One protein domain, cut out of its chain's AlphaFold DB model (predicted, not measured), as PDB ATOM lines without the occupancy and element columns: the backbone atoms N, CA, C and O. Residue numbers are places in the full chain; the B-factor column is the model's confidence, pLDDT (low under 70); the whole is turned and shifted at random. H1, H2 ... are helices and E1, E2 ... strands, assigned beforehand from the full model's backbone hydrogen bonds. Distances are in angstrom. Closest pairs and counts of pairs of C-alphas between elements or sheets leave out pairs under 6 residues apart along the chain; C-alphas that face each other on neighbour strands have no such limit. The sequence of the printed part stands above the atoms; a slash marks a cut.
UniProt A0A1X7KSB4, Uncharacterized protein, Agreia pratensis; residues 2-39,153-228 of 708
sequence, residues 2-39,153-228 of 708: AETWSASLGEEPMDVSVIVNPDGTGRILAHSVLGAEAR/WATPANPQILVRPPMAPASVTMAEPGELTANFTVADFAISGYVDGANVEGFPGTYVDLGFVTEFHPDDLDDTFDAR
ATOM      1  N   ALA A   2      16.472  48.183 172.574       73.81
ATOM      2  CA  ALA A   2      16.704  49.343 173.449       73.81
ATOM      3  C   ALA A   2      15.574  50.387 173.361       73.81
ATOM      4  O   ALA A   2      15.082  50.840 174.383       73.81
ATOM      5  N   GLU A   3      15.092  50.703 172.153       75.62
ATOM      6  CA  GLU A   3      13.935  51.595 171.970       75.62
ATOM      7  C   GLU A   3      12.652  51.029 172.598       75.62
ATOM      8  O   GLU A   3      12.002  51.727 173.366       75.62
ATOM      9  N   THR A   4      12.320  49.758 172.341       76.94
ATOM     10  CA  THR A   4      11.166  49.058 172.940       76.94
ATOM     11  C   THR A   4      11.249  49.025 174.470       76.94
ATOM     12  O   THR A   4      10.249  49.240 175.150       76.94
ATOM     13  N   TRP A   5      12.440  48.778 175.023       77.06
ATOM     14  CA  TRP A   5      12.692  48.736 176.461       77.06
ATOM     15  C   TRP A   5      12.543  50.119 177.092       77.06
ATOM     16  O   TRP A   5      11.731  50.286 177.995       77.06
ATOM     17  N   SER A   6      13.218  51.133 176.548       76.19
ATOM     18  CA  SER A   6      13.098  52.523 177.000       76.19
ATOM     19  C   SER A   6      11.666  53.051 176.886       76.19
ATOM     20  O   SER A   6      11.188  53.731 177.790       76.19
ATOM     21  N   ALA A   7      10.947  52.708 175.813       74.75
ATOM     22  CA  ALA A   7       9.539  53.063 175.649       74.75
ATOM     23  C   ALA A   7       8.634  52.362 176.676       74.75
ATOM     24  O   ALA A   7       7.651  52.950 177.123       74.75
ATOM     25  N   SER A   8       8.974  51.131 177.069       69.50
ATOM     26  CA  SER A   8       8.226  50.357 178.066       69.50
ATOM     27  C   SER A   8       8.487  50.804 179.505       69.50
ATOM     28  O   SER A   8       7.632  50.600 180.363       69.50
ATOM     29  N   LEU A   9       9.651  51.402 179.773       67.25
ATOM     30  CA  LEU A   9      10.020  51.922 181.089       67.25
ATOM     31  C   LEU A   9       9.379  53.289 181.404       67.25
ATOM     32  O   LEU A   9       9.216  53.610 182.576       67.25
ATOM     33  N   GLY A  10       8.973  54.081 180.401       63.88
ATOM     34  CA  GLY A  10       8.322  55.385 180.621       63.88
ATOM     35  C   GLY A  10       9.128  56.347 181.520       63.88
ATOM     36  O   GLY A  10      10.354  56.278 181.563       63.88
ATOM     37  N   GLU A  11       8.444  57.257 182.235       58.75
ATOM     38  CA  GLU A  11       9.048  58.066 183.321       58.75
ATOM     39  C   GLU A  11       9.044  57.327 184.681       58.75
ATOM     40  O   GLU A  11       9.866  57.635 185.543       58.75
ATOM     41  N   GLU A  12       8.167  56.327 184.863       66.19
ATOM     42  CA  GLU A  12       8.040  55.504 186.079       66.19
ATOM     43  C   GLU A  12       8.015  54.000 185.712       66.19
ATOM     44  O   GLU A  12       6.963  53.462 185.361       66.19
ATOM     45  N   PRO A  13       9.162  53.296 185.773       67.50
ATOM     46  CA  PRO A  13       9.309  51.932 185.240       67.50
ATOM     47  C   PRO A  13       8.684  50.831 186.101       67.50
ATOM     48  O   PRO A  13       8.537  49.684 185.667       67.50
ATOM     49  N   MET A  14       8.338  51.164 187.339       79.69
ATOM     50  CA  MET A  14       7.729  50.268 188.307       79.69
ATOM     51  C   MET A  14       6.806  51.076 189.205       79.69
ATOM     52  O   MET A  14       7.134  52.204 189.573       79.69
ATOM     53  N   ASP A  15       5.693  50.472 189.599       85.19
ATOM     54  CA  ASP A  15       4.853  51.020 190.656       85.19
ATOM     55  C   ASP A  15       5.147  50.274 191.968       85.19
ATOM     56  O   ASP A  15       5.460  49.073 192.002       85.19
ATOM     57  N   VAL A  16       5.138  51.031 193.058       87.62
ATOM     58  CA  VAL A  16       5.589  50.608 194.378       87.62
ATOM     59  C   VAL A  16       4.414  50.697 195.324       87.62
ATOM     60  O   VAL A  16       3.838  51.761 195.536       87.62
ATOM     61  N   SER A  17       4.099  49.579 195.967       90.88
ATOM     62  CA  SER A  17       3.104  49.559 197.032       90.88
ATOM     63  C   SER A  17       3.734  49.117 198.343       90.88
ATOM     64  O   SER A  17       4.634  48.279 198.387       90.88
ATOM     65  N   VAL A  18       3.263  49.713 199.433       92.06
ATOM     66  CA  VAL A  18       3.706  49.386 200.785       92.06
ATOM     67  C   VAL A  18       2.529  48.784 201.524       92.06
ATOM     68  O   VAL A  18       1.495  49.429 201.690       92.06
ATOM     69  N   ILE A  19       2.689  47.543 201.971       93.25
ATOM     70  CA  ILE A  19       1.698  46.871 202.808       93.25
ATOM     71  C   ILE A  19       2.211  46.913 204.239       93.25
ATOM     72  O   ILE A  19       3.292  46.400 204.513       93.25
ATOM     73  N   VAL A  20       1.434  47.506 205.144       93.56
ATOM     74  CA  VAL A  20       1.731  47.536 206.581       93.56
ATOM     75  C   VAL A  20       0.666  46.729 207.310       93.56
ATOM     76  O   VAL A  20      -0.530  46.976 207.154       93.56
ATOM     77  N   ASN A  21       1.099  45.754 208.096       93.44
ATOM     78  CA  ASN A  21       0.244  44.970 208.969       93.44
ATOM     79  C   ASN A  21      -0.038  45.741 210.275       93.44
ATOM     80  O   ASN A  21       0.769  46.578 210.687       93.44
ATOM     81  N   PRO A  22      -1.129  45.418 210.998       91.44
ATOM     82  CA  PRO A  22      -1.472  46.088 212.257       91.44
ATOM     83  C   PRO A  22      -0.403  45.993 213.361       91.44
ATOM     84  O   PRO A  22      -0.435  46.764 214.317       91.44
ATOM     85  N   ASP A  23       0.536  45.047 213.256       91.31
ATOM     86  CA  ASP A  23       1.639  44.847 214.202       91.31
ATOM     87  C   ASP A  23       2.899  45.676 213.879       91.31
ATOM     88  O   ASP A  23       3.896  45.584 214.595       91.31
ATOM     89  N   GLY A  24       2.861  46.498 212.823       89.56
ATOM     90  CA  GLY A  24       3.986  47.321 212.381       89.56
ATOM     91  C   GLY A  24       5.014  46.585 211.519       89.56
ATOM     92  O   GLY A  24       6.029  47.186 211.160       89.56
ATOM     93  N   THR A  25       4.777  45.317 211.170       95.62
ATOM     94  CA  THR A  25       5.518  44.621 210.106       95.62
ATOM     95  C   THR A  25       4.938  44.961 208.740       95.62
ATOM     96  O   THR A  25       3.780  45.357 208.630       95.62
ATOM     97  N   GLY A  26       5.716  44.819 207.674       94.81
ATOM     98  CA  GLY A  26       5.217  45.118 206.342       94.81
ATOM     99  C   GLY A  26       6.142  44.697 205.218       94.81
ATOM    100  O   GLY A  26       7.199  44.112 205.450       94.81
ATOM    101  N   ARG A  27       5.713  44.992 203.992       96.19
ATOM    102  CA  ARG A  27       6.430  44.685 202.754       96.19
ATOM    103  C   ARG A  27       6.471  45.881 201.830       96.19
ATOM    104  O   ARG A  27       5.463  46.571 201.674       96.19
ATOM    105  N   ILE A  28       7.616  46.075 201.188       94.62
ATOM    106  CA  ILE A  28       7.726  46.898 199.987       94.62
ATOM    107  C   ILE A  28       7.549  45.960 198.798       94.62
ATOM    108  O   ILE A  28       8.343  45.037 198.604       94.62
ATOM    109  N   LEU A  29       6.495  46.183 198.023       93.19
ATOM    110  CA  LEU A  29       6.225  45.465 196.788       93.19
ATOM    111  C   LEU A  29       6.563  46.362 195.603       93.19
ATOM    112  O   LEU A  29       6.215  47.542 195.601       93.19
ATOM    113  N   ALA A  30       7.190  45.784 194.587       89.88
ATOM    114  CA  ALA A  30       7.357  46.417 193.289       89.88
ATOM    115  C   ALA A  30       6.633  45.580 192.237       89.88
ATOM    116  O   ALA A  30       6.630  44.349 192.306       89.88
ATOM    117  N   HIS A  31       6.021  46.244 191.263       85.44
ATOM    118  CA  HIS A  31       5.420  45.563 190.129       85.44
ATOM    119  C   HIS A  31       5.792  46.232 188.812       85.44
ATOM    120  O   HIS A  31       5.912  47.452 188.705       85.44
ATOM    121  N   SER A  32       6.004  45.387 187.808       78.94
ATOM    122  CA  SER A  32       6.399  45.797 186.469       78.94
ATOM    123  C   SER A  32       5.198  46.347 185.705       78.94
ATOM    124  O   SER A  32       4.166  45.681 185.614       78.94
ATOM    125  N   VAL A  33       5.372  47.500 185.056       73.56
ATOM    126  CA  VAL A  33       4.395  48.049 184.095       73.56
ATOM    127  C   VAL A  33       4.506  47.355 182.720       73.56
ATOM    128  O   VAL A  33       3.650  47.517 181.852       73.56
ATOM    129  N   LEU A  34       5.531  46.514 182.519       78.31
ATOM    130  CA  LEU A  34       5.764  45.778 181.274       78.31
ATOM    131  C   LEU A  34       4.616  44.804 180.952       78.31
ATOM    132  O   LEU A  34       4.516  43.713 181.520       78.31
ATOM    133  N   GLY A  35       3.773  45.187 179.994       80.25
ATOM    134  CA  GLY A  35       2.666  44.366 179.511       80.25
ATOM    135  C   GLY A  35       3.115  43.123 178.732       80.25
ATOM    136  O   GLY A  35       4.225  43.046 178.205       80.25
ATOM    137  N   ALA A  36       2.210  42.149 178.602       84.50
ATOM    138  CA  ALA A  36       2.471  40.897 177.880       84.50
ATOM    139  C   ALA A  36       2.835  41.106 176.395       84.50
ATOM    140  O   ALA A  36       3.560  40.300 175.815       84.50
ATOM    141  N   GLU A  37       2.337  42.177 175.769       85.75
ATOM    142  CA  GLU A  37       2.688  42.546 174.394       85.75
ATOM    143  C   GLU A  37       4.142  43.020 174.286       85.75
ATOM    144  O   GLU A  37       4.891  42.477 173.476       85.75
ATOM    145  N   ALA A  38       4.573  43.924 175.171       84.56
ATOM    146  CA  ALA A  38       5.952  44.403 175.226       84.56
ATOM    147  C   ALA A  38       6.947  43.271 175.538       84.56
ATOM    148  O   ALA A  38       7.987  43.167 174.893       84.56
ATOM    149  N   ARG A  39       6.601  42.348 176.453       87.19
ATOM    150  CA  ARG A  39       7.394  41.125 176.709       87.19
ATOM    151  C   ARG A  39       7.568  40.278 175.449       87.19
ATOM    152  O   ARG A  39       8.672  39.822 175.147       87.19
ATOM    153  N   TRP A 153      13.529  42.127 185.412       87.56
ATOM    154  CA  TRP A 153      14.175  41.523 186.562       87.56
ATOM    155  C   TRP A 153      14.494  42.592 187.596       87.56
ATOM    156  O   TRP A 153      14.928  43.683 187.239       87.56
ATOM    157  N   ALA A 154      14.269  42.291 188.869       88.19
ATOM    158  CA  ALA A 154      14.482  43.212 189.971       88.19
ATOM    159  C   ALA A 154      15.593  42.710 190.894       88.19
ATOM    160  O   ALA A 154      15.527  41.598 191.415       88.19
ATOM    161  N   THR A 155      16.568  43.582 191.148       89.31
ATOM    162  CA  THR A 155      17.674  43.356 192.085       89.31
ATOM    163  C   THR A 155      17.570  44.372 193.226       89.31
ATOM    164  O   THR A 155      17.923  45.544 193.037       89.31
ATOM    165  N   PRO A 156      17.040  43.979 194.402       90.06
ATOM    166  CA  PRO A 156      17.011  44.841 195.583       90.06
ATOM    167  C   PRO A 156      18.432  45.236 196.012       90.06
ATOM    168  O   PRO A 156      19.290  44.372 196.164       90.06
ATOM    169  N   ALA A 157      18.687  46.532 196.217       89.19
ATOM    170  CA  ALA A 157      20.016  47.035 196.582       89.19
ATOM    171  C   ALA A 157      20.026  47.876 197.864       89.19
ATOM    172  O   ALA A 157      20.930  47.737 198.686       89.19
ATOM    173  N   ASN A 158      19.047  48.770 198.047       91.62
ATOM    174  CA  ASN A 158      18.944  49.597 199.254       91.62
ATOM    175  C   ASN A 158      17.501  50.061 199.542       91.62
ATOM    176  O   ASN A 158      17.206  51.257 199.430       91.62
ATOM    177  N   PRO A 159      16.584  49.142 199.883       92.69
ATOM    178  CA  PRO A 159      15.217  49.491 200.248       92.69
ATOM    179  C   PRO A 159      15.169  50.328 201.531       92.69
ATOM    180  O   PRO A 159      15.869  50.053 202.505       92.69
ATOM    181  N   GLN A 160      14.305  51.341 201.551       93.50
ATOM    182  CA  GLN A 160      14.130  52.257 202.678       93.50
ATOM    183  C   GLN A 160      12.654  52.421 203.026       93.50
ATOM    184  O   GLN A 160      11.786  52.393 202.160       93.50
ATOM    185  N   ILE A 161      12.373  52.661 204.304       92.75
ATOM    186  CA  ILE A 161      11.052  53.073 204.777       92.75
ATOM    187  C   ILE A 161      11.159  54.402 205.518       92.75
ATOM    188  O   ILE A 161      12.048  54.599 206.350       92.75
ATOM    189  N   LEU A 162      10.238  55.314 205.225       92.12
ATOM    190  CA  LEU A 162      10.131  56.614 205.865       92.12
ATOM    191  C   LEU A 162       8.890  56.637 206.759       92.12
ATOM    192  O   LEU A 162       7.756  56.469 206.312       92.12
ATOM    193  N   VAL A 163       9.127  56.865 208.048       90.75
ATOM    194  CA  VAL A 163       8.099  56.949 209.089       90.75
ATOM    195  C   VAL A 163       8.274  58.235 209.889       90.75
ATOM    196  O   VAL A 163       9.386  58.744 210.041       90.75
ATOM    197  N   ARG A 164       7.174  58.796 210.400       88.81
ATOM    198  CA  ARG A 164       7.224  60.031 211.198       88.81
ATOM    199  C   ARG A 164       7.566  59.734 212.665       88.81
ATOM    200  O   ARG A 164       6.989  58.804 213.232       88.81
ATOM    201  N   PRO A 165       8.410  60.552 213.322       84.56
ATOM    202  CA  PRO A 165       8.653  60.432 214.758       84.56
ATOM    203  C   PRO A 165       7.340  60.437 215.569       84.56
ATOM    204  O   PRO A 165       6.422  61.186 215.217       84.56
ATOM    205  N   PRO A 166       7.234  59.648 216.658       87.62
ATOM    206  CA  PRO A 166       8.309  58.903 217.323       87.62
ATOM    207  C   PRO A 166       8.612  57.512 216.732       87.62
ATOM    208  O   PRO A 166       9.440  56.803 217.298       87.62
ATOM    209  N   MET A 167       7.966  57.110 215.631       90.56
ATOM    210  CA  MET A 167       8.235  55.820 214.984       90.56
ATOM    211  C   MET A 167       9.627  55.804 214.347       90.56
ATOM    212  O   MET A 167      10.105  56.833 213.863       90.56
ATOM    213  N   ALA A 168      10.255  54.629 214.313       89.88
ATOM    214  CA  ALA A 168      11.532  54.421 213.636       89.88
ATOM    215  C   ALA A 168      11.575  53.045 212.949       89.88
ATOM    216  O   ALA A 168      11.015  52.089 213.494       89.88
ATOM    217  N   PRO A 169      12.254  52.909 211.794       88.44
ATOM    218  CA  PRO A 169      12.522  51.608 211.186       88.44
ATOM    219  C   PRO A 169      13.280  50.712 212.176       88.44
ATOM    220  O   PRO A 169      14.334  51.099 212.678       88.44
ATOM    221  N   ALA A 170      12.738  49.535 212.484       90.44
ATOM    222  CA  ALA A 170      13.377  48.550 213.355       90.44
ATOM    223  C   ALA A 170      14.263  47.585 212.553       90.44
ATOM    224  O   ALA A 170      15.374  47.275 212.975       90.44
ATOM    225  N   SER A 171      13.787  47.135 211.391       93.06
ATOM    226  CA  SER A 171      14.542  46.288 210.464       93.06
ATOM    227  C   SER A 171      14.012  46.430 209.040       93.06
ATOM    228  O   SER A 171      12.819  46.656 208.848       93.06
ATOM    229  N   VAL A 172      14.896  46.249 208.058       93.31
ATOM    230  CA  VAL A 172      14.564  46.082 206.637       93.31
ATOM    231  C   VAL A 172      15.419  44.926 206.114       93.31
ATOM    232  O   VAL A 172      16.639  44.950 206.268       93.31
ATOM    233  N   THR A 173      14.789  43.899 205.554       95.31
ATOM    234  CA  THR A 173      15.435  42.687 205.037       95.31
ATOM    235  C   THR A 173      15.156  42.584 203.546       95.31
ATOM    236  O   THR A 173      13.999  42.507 203.141       95.31
ATOM    237  N   MET A 174      16.218  42.616 202.739       93.56
ATOM    238  CA  MET A 174      16.133  42.553 201.278       93.56
ATOM    239  C   MET A 174      15.748  41.150 200.810       93.56
ATOM    240  O   MET A 174      16.185  40.162 201.400       93.56
ATOM    241  N   ALA A 175      14.950  41.078 199.749       91.12
ATOM    242  CA  ALA A 175      14.691  39.835 199.038       91.12
ATOM    243  C   ALA A 175      15.837  39.487 198.074       91.12
ATOM    244  O   ALA A 175      16.633  40.347 197.697       91.12
ATOM    245  N   GLU A 176      15.885  38.222 197.656       89.62
ATOM    246  CA  GLU A 176      16.754  37.772 196.566       89.62
ATOM    247  C   GLU A 176      16.316  38.383 195.223       89.62
ATOM    248  O   GLU A 176      15.120  38.650 195.040       89.62
ATOM    249  N   PRO A 177      17.240  38.576 194.264       88.38
ATOM    250  CA  PRO A 177      16.889  39.007 192.917       88.38
ATOM    251  C   PRO A 177      15.870  38.062 192.272       88.38
ATOM    252  O   PRO A 177      15.971  36.839 192.400       88.38
ATOM    253  N   GLY A 178      14.898  38.621 191.557       87.00
ATOM    254  CA  GLY A 178      13.816  37.838 190.968       87.00
ATOM    255  C   GLY A 178      13.090  38.551 189.838       87.00
ATOM    256  O   GLY A 178      13.224  39.760 189.640       87.00
ATOM    257  N   GLU A 179      12.271  37.796 189.107       87.12
ATOM    258  CA  GLU A 179      11.399  38.368 188.086       87.12
ATOM    259  C   GLU A 179      10.421  39.367 188.723       87.12
ATOM    260  O   GLU A 179       9.702  39.059 189.683       87.12
ATOM    261  N   LEU A 180      10.343  40.563 188.139       84.94
ATOM    262  CA  LEU A 180       9.418  41.609 188.545       84.94
ATOM    263  C   LEU A 180       8.001  41.266 188.051       84.94
ATOM    264  O   LEU A 180       7.512  41.753 187.028       84.94
ATOM    265  N   THR A 181       7.350  40.367 188.785       80.19
ATOM    266  CA  THR A 181       5.947  39.975 188.595       80.19
ATOM    267  C   THR A 181       4.999  40.972 189.273       80.19
ATOM    268  O   THR A 181       5.425  41.950 189.883       80.19
ATOM    269  N   ALA A 182       3.686  40.736 189.197       75.25
ATOM    270  CA  ALA A 182       2.683  41.632 189.780       75.25
ATOM    271  C   ALA A 182       2.777  41.795 191.316       75.25
ATOM    272  O   ALA A 182       2.163  42.707 191.852       75.25
ATOM    273  N   ASN A 183       3.505  40.921 192.026       81.75
ATOM    274  CA  ASN A 183       3.606  40.931 193.492       81.75
ATOM    275  C   ASN A 183       5.041  40.674 193.989       81.75
ATOM    276  O   ASN A 183       5.232  39.991 195.001       81.75
ATOM    277  N   PHE A 184       6.063  41.158 193.279       90.38
ATOM    278  CA  PHE A 184       7.445  40.931 193.699       90.38
ATOM    279  C   PHE A 184       7.738  41.666 195.015       90.38
ATOM    280  O   PHE A 184       7.537  42.875 195.136       90.38
ATOM    281  N   THR A 185       8.197  40.921 196.020       93.50
ATOM    282  CA  THR A 185       8.587  41.495 197.313       93.50
ATOM    283  C   THR A 185      10.027  41.962 197.222       93.50
ATOM    284  O   THR A 185      10.914  41.150 197.006       93.50
ATOM    285  N   VAL A 186      10.252  43.263 197.401       93.00
ATOM    286  CA  VAL A 186      11.592  43.865 197.397       93.00
ATOM    287  C   VAL A 186      12.244  43.741 198.770       93.00
ATOM    288  O   VAL A 186      13.428  43.430 198.880       93.00
ATOM    289  N   ALA A 187      11.465  43.997 199.823       95.81
ATOM    290  CA  ALA A 187      11.923  43.878 201.196       95.81
ATOM    291  C   ALA A 187      10.770  43.653 202.171       95.81
ATOM    292  O   ALA A 187       9.695  44.243 202.025       95.81
ATOM    293  N   ASP A 188      11.042  42.873 203.210       96.31
ATOM    294  CA  ASP A 188      10.239  42.834 204.429       96.31
ATOM    295  C   ASP A 188      10.791  43.867 205.429       96.31
ATOM    296  O   ASP A 188      12.002  44.085 205.515       96.31
ATOM    297  N   PHE A 189       9.929  44.516 206.212       96.38
ATOM    298  CA  PHE A 189      10.350  45.480 207.232       96.38
ATOM    299  C   PHE A 189       9.544  45.377 208.528       96.38
ATOM    300  O   PHE A 189       8.459  44.797 208.575       96.38
ATOM    301  N   ALA A 190      10.071  45.992 209.588       95.25
ATOM    302  CA  ALA A 190       9.376  46.197 210.856       95.25
ATOM    303  C   ALA A 190       9.594  47.626 211.372       95.25
ATOM    304  O   ALA A 190      10.686  48.180 211.227       95.25
ATOM    305  N   ILE A 191       8.573  48.219 211.996       95.06
ATOM    306  CA  ILE A 191       8.589  49.584 212.541       95.06
ATOM    307  C   ILE A 191       8.438  49.536 214.062       95.06
ATOM    308  O   ILE A 191       7.484  48.974 214.598       95.06
ATOM    309  N   SER A 192       9.354  50.186 214.775       92.19
ATOM    310  CA  SER A 192       9.264  50.346 216.225       92.19
ATOM    311  C   SER A 192       8.283  51.462 216.589       92.19
ATOM    312  O   SER A 192       8.364  52.568 216.051       92.19
ATOM    313  N   GLY A 193       7.370  51.178 217.525       88.88
ATOM    314  CA  GLY A 193       6.385  52.146 218.019       88.88
ATOM    315  C   GLY A 193       5.254  52.466 217.036       88.88
ATOM    316  O   GLY A 193       4.685  53.554 217.124       88.88
ATOM    317  N   TYR A 194       4.955  51.556 216.100       91.81
ATOM    318  CA  TYR A 194       3.900  51.733 215.101       91.81
ATOM    319  C   TYR A 194       2.519  51.959 215.735       91.81
ATOM    320  O   TYR A 194       2.170  51.351 216.749       91.81
ATOM    321  N   VAL A 195       1.732  52.834 215.110       87.69
ATOM    322  CA  VAL A 195       0.334  53.096 215.458       87.69
ATOM    323  C   VAL A 195      -0.519  52.735 214.251       87.69
ATOM    324  O   VAL A 195      -0.236  53.200 213.148       87.69
ATOM    325  N   ASP A 196      -1.557  51.930 214.469       88.00
ATOM    326  CA  ASP A 196      -2.454  51.482 213.403       88.00
ATOM    327  C   ASP A 196      -3.026  52.670 212.609       88.00
ATOM    328  O   ASP A 196      -3.485  53.665 213.180       88.00
ATOM    329  N   GLY A 197      -2.937  52.580 211.281       82.06
ATOM    330  CA  GLY A 197      -3.311  53.649 210.354       82.06
ATOM    331  C   GLY A 197      -2.276  54.768 210.167       82.06
ATOM    332  O   GLY A 197      -2.572  55.752 209.485       82.06
ATOM    333  N   ALA A 198      -1.071  54.667 210.742       86.69
ATOM    334  CA  ALA A 198      -0.008  55.636 210.489       86.69
ATOM    335  C   ALA A 198       0.521  55.546 209.047       86.69
ATOM    336  O   ALA A 198       0.693  54.454 208.506       86.69
ATOM    337  N   ASN A 199       0.812  56.704 208.442       87.94
ATOM    338  CA  ASN A 199       1.353  56.767 207.085       87.94
ATOM    339  C   ASN A 199       2.812  56.288 207.061       87.94
ATOM    340  O   ASN A 199       3.647  56.818 207.802       87.94
ATOM    341  N   VAL A 200       3.097  55.317 206.197       90.44
ATOM    342  CA  VAL A 200       4.424  54.741 205.963       90.44
ATOM    343  C   VAL A 200       4.709  54.862 204.476       90.44
ATOM    344  O   VAL A 200       3.940  54.366 203.657       90.44
ATOM    345  N   GLU A 201       5.815  55.508 204.135       92.12
ATOM    346  CA  GLU A 201       6.299  55.585 202.757       92.12
ATOM    347  C   GLU A 201       7.449  54.589 202.582       92.12
ATOM    348  O   GLU A 201       8.258  54.400 203.492       92.12
ATOM    349  N   GLY A 202       7.520  53.930 201.430       89.56
ATOM    350  CA  GLY A 202       8.532  52.921 201.128       89.56
ATOM    351  C   GLY A 202       9.206  53.232 199.805       89.56
ATOM    352  O   GLY A 202       8.541  53.516 198.814       89.56
ATOM    353  N   PHE A 203      10.529  53.163 199.804       92.19
ATOM    354  CA  PHE A 203      11.374  53.327 198.634       92.19
ATOM    355  C   PHE A 203      12.031  51.976 198.354       92.19
ATOM    356  O   PHE A 203      12.732  51.459 199.223       92.19
ATOM    357  N   PRO A 204      11.824  51.372 197.178       88.31
ATOM    358  CA  PRO A 204      12.276  50.009 196.922       88.31
ATOM    359  C   PRO A 204      13.800  49.911 196.784       88.31
ATOM    360  O   PRO A 204      14.370  48.896 197.159       88.31
ATOM    361  N   GLY A 205      14.479  50.963 196.305       87.69
ATOM    362  CA  GLY A 205      15.936  50.940 196.126       87.69
ATOM    363  C   GLY A 205      16.393  49.739 195.292       87.69
ATOM    364  O   GLY A 205      17.256  48.981 195.732       87.69
ATOM    365  N   THR A 206      15.766  49.554 194.130       86.88
ATOM    366  CA  THR A 206      15.880  48.367 193.273       86.88
ATOM    367  C   THR A 206      16.439  48.753 191.911       86.88
ATOM    368  O   THR A 206      16.001  49.749 191.334       86.88
ATOM    369  N   TYR A 207      17.353  47.942 191.380       87.19
ATOM    370  CA  TYR A 207      17.747  48.001 189.973       87.19
ATOM    371  C   TYR A 207      16.818  47.115 189.152       87.19
ATOM    372  O   TYR A 207      16.553  45.976 189.539       87.19
ATOM    373  N   VAL A 208      16.312  47.652 188.043       86.12
ATOM    374  CA  VAL A 208      15.465  46.913 187.106       86.12
ATOM    375  C   VAL A 208      16.236  46.702 185.813       86.12
ATOM    376  O   VAL A 208      16.720  47.667 185.223       86.12
ATOM    377  N   ASP A 209      16.326  45.451 185.381       86.12
ATOM    378  CA  ASP A 209      17.023  45.038 184.165       86.12
ATOM    379  C   ASP A 209      16.181  44.032 183.364       86.12
ATOM    380  O   ASP A 209      15.064  43.693 183.756       86.12
ATOM    381  N   LEU A 210      16.686  43.571 182.226       87.44
ATOM    382  CA  LEU A 210      16.102  42.490 181.445       87.44
ATOM    383  C   LEU A 210      16.657  41.126 181.879       87.44
ATOM    384  O   LEU A 210      17.807  40.988 182.275       87.44
ATOM    385  N   GLY A 211      15.853  40.078 181.764       85.56
ATOM    386  CA  GLY A 211      16.306  38.713 182.024       85.56
ATOM    387  C   GLY A 211      15.296  37.677 181.558       85.56
ATOM    388  O   GLY A 211      14.120  37.990 181.359       85.56
ATOM    389  N   PHE A 212      15.744  36.436 181.375       83.00
ATOM    390  CA  PHE A 212      14.817  35.312 181.265       83.00
ATOM    391  C   PHE A 212      14.271  34.972 182.646       83.00
ATOM    392  O   PHE A 212      15.013  34.967 183.627       83.00
ATOM    393  N   VAL A 213      12.979  34.645 182.700       67.75
ATOM    394  CA  VAL A 213      12.255  34.281 183.933       67.75
ATOM    395  C   VAL A 213      12.944  33.155 184.716       67.75
ATOM    396  O   VAL A 213      12.871  33.106 185.941       67.75
ATOM    397  N   THR A 214      13.617  32.257 184.008       65.56
ATOM    398  CA  THR A 214      14.196  31.018 184.527       65.56
ATOM    399  C   THR A 214      15.686  31.120 184.872       65.56
ATOM    400  O   THR A 214      16.160  30.292 185.644       65.56
ATOM    401  N   GLU A 215      16.432  32.115 184.361       64.81
ATOM    402  CA  GLU A 215      17.910  32.117 184.415       64.81
ATOM    403  C   GLU A 215      18.565  33.518 184.465       64.81
ATOM    404  O   GLU A 215      19.458  33.844 183.674       64.81
ATOM    405  N   PHE A 216      18.182  34.376 185.413       75.19
ATOM    406  CA  PHE A 216      18.917  35.628 185.642       75.19
ATOM    407  C   PHE A 216      19.286  35.842 187.113       75.19
ATOM    408  O   PHE A 216      18.591  36.504 187.862       75.19
ATOM    409  N   HIS A 217      20.433  35.314 187.537       79.31
ATOM    410  CA  HIS A 217      21.026  35.646 188.835       79.31
ATOM    411  C   HIS A 217      22.248  36.535 188.604       79.31
ATOM    412  O   HIS A 217      23.250  36.005 188.120       79.31
ATOM    413  N   PRO A 218      22.158  37.860 188.828       80.38
ATOM    414  CA  PRO A 218      23.301  38.748 188.665       80.38
ATOM    415  C   PRO A 218      24.320  38.499 189.785       80.38
ATOM    416  O   PRO A 218      23.939  38.414 190.953       80.38
ATOM    417  N   ASP A 219      25.599  38.376 189.428       80.75
ATOM    418  CA  ASP A 219      26.693  38.178 190.392       80.75
ATOM    419  C   ASP A 219      26.918  39.433 191.259       80.75
ATOM    420  O   ASP A 219      27.239  39.343 192.447       80.75
ATOM    421  N   ASP A 220      26.722  40.613 190.667       82.31
ATOM    422  CA  ASP A 220      26.788  41.922 191.309       82.31
ATOM    423  C   ASP A 220      25.938  42.960 190.542       82.31
ATOM    424  O   ASP A 220      25.180  42.622 189.634       82.31
ATOM    425  N   LEU A 221      26.023  44.237 190.933       78.38
ATOM    426  CA  LEU A 221      25.255  45.321 190.303       78.38
ATOM    427  C   LEU A 221      25.724  45.674 188.880       78.38
ATOM    428  O   LEU A 221      24.973  46.326 188.154       78.38
ATOM    429  N   ASP A 222      26.932  45.268 188.487       84.00
ATOM    430  CA  ASP A 222      27.496  45.506 187.157       84.00
ATOM    431  C   ASP A 222      27.190  44.340 186.191       84.00
ATOM    432  O   ASP A 222      27.295  44.491 184.968       84.00
ATOM    433  N   ASP A 223      26.762  43.184 186.710       85.75
ATOM    434  CA  ASP A 223      26.332  42.009 185.945       85.75
ATOM    435  C   ASP A 223      24.914  42.158 185.361       85.75
ATOM    436  O   ASP A 223      23.963  41.452 185.704       85.75
ATOM    437  N   THR A 224      24.793  43.116 184.448       87.81
ATOM    438  CA  THR A 224      23.551  43.453 183.748       87.81
ATOM    439  C   THR A 224      23.335  42.604 182.493       87.81
ATOM    440  O   THR A 224      24.265  42.021 181.927       87.81
ATOM    441  N   PHE A 225      22.102  42.557 181.996       87.56
ATOM    442  CA  PHE A 225      21.748  41.948 180.720       87.56
ATOM    443  C   PHE A 225      22.536  42.547 179.562       87.56
ATOM    444  O   PHE A 225      23.044  41.806 178.721       87.56
ATOM    445  N   ASP A 226      22.671  43.875 179.547       87.25
ATOM    446  CA  ASP A 226      23.473  44.591 178.560       87.25
ATOM    447  C   ASP A 226      24.941  44.163 178.645       87.25
ATOM    448  O   ASP A 226      25.492  43.716 177.645       87.25
ATOM    449  N   ALA A 227      25.538  44.145 179.842       89.25
ATOM    450  CA  ALA A 227      26.920  43.700 180.029       89.25
ATOM    451  C   ALA A 227      27.135  42.243 179.584       89.25
ATOM    452  O   ALA A 227      28.128  41.926 178.921       89.25
ATOM    453  N   ARG A 228      26.203  41.339 179.910       90.94
ATOM    454  CA  ARG A 228      26.237  39.936 179.469       90.94
ATOM    455  C   ARG A 228      26.128  39.827 177.949       90.94
ATOM    456  O   ARG A 228      26.882  39.068 177.343       90.94
TER     457      ARG A 228
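This is residues 2 to 39 and 153 to 228 of the 708 residues of an uncharacterized protein of Agreia pratensis (UniProt A0A1X7KSB4). A strongly twisted sheet of four strands, E1, E2, E6 and E5, makes one long wall, and a narrow two-strand ribbon, E4 with E7, crosses it face to face. The ribbon bends and continues as a second pair, E3 with E8, toward the end of the long axis where the short helices H1, H2 and H3 lie. The printed part has 114 residues, with three named helices and eight named strands in the order H1 E1 E2 H2 E3 E4 E5 E6 E7 E8 H3. The class is mixed, and each of the three sheets is antiparallel, the largest in the order E1 - E2 - E6 - E5. The whole is elongated, 45 by 27 by 21 A, and only just compact, close to loose, with a radius of gyration of the C-alphas of 15.6 A.

Start at H1, residues 2 to 9, where every O i to N i+4 pair is within hydrogen-bond range. The hairpin of E1, residues 14 to 20, and E2, residues 25 to 32, has N 17 and O 29 at 3.0 A. H2, residues 36 to 39, is close but not clearly touching H1, the closest C-alphas being those of Ser 8 and Ala 38, 7.0 A apart. After the cut, look for E3, residues 153 to 156, E4, residues 160 to 163, and the hairpin of E5, residues 168 to 174, and E6, residues 184 to 192. N 190 and O 171 of that hairpin are 2.9 A apart, and N 28 of E2 and O 187 of E6 are also 2.9 A apart. E7, residues 200 to 203, pairs with E4, N 162 and O 201 at 2.8 A, and runs on into E8, residues 206 to 212, at 55 degrees. E8 pairs with E3, N 155 and O 207 at 2.9 A. The three sheets form a stack of sheets, face to face in turn: the closest C-alphas of E1 and E7, Val 18 and Gly 202, are 6.0 A apart, and those of E3 and E6, Pro 156 and Val 186, 5.8 A. H3, residues 225 to 228, comes closest to E8 at the C-alphas of Phe 225 and Leu 210, 5.7 A. H2 and H3 are too short for an O i to N i+4 pair.

Find C-alpha 2 at (16.704, 49.343, 173.449); H1 runs 10.5 A from there. E1 spans 19.4 A, E2 23.7 A, E5 17.7 A and E8 17.8 A. E6, the longest strand, starts at C-alpha 184, (7.445, 40.931, 193.699), and spans 24.5 A. H3 ends at C-alpha 228, (26.237, 39.936, 179.469).

The two C-alphas farthest apart, Glu 3 and Gly 193, are 46.7 A apart. Residues 40 to 152 are not printed, and C-alphas 39 and 153 are 12.0 A apart across this cut. The link from E8 to H3 is long, residues 213 to 224. The model's confidence is under 70 at residues 8 to 13 and 213 to 215.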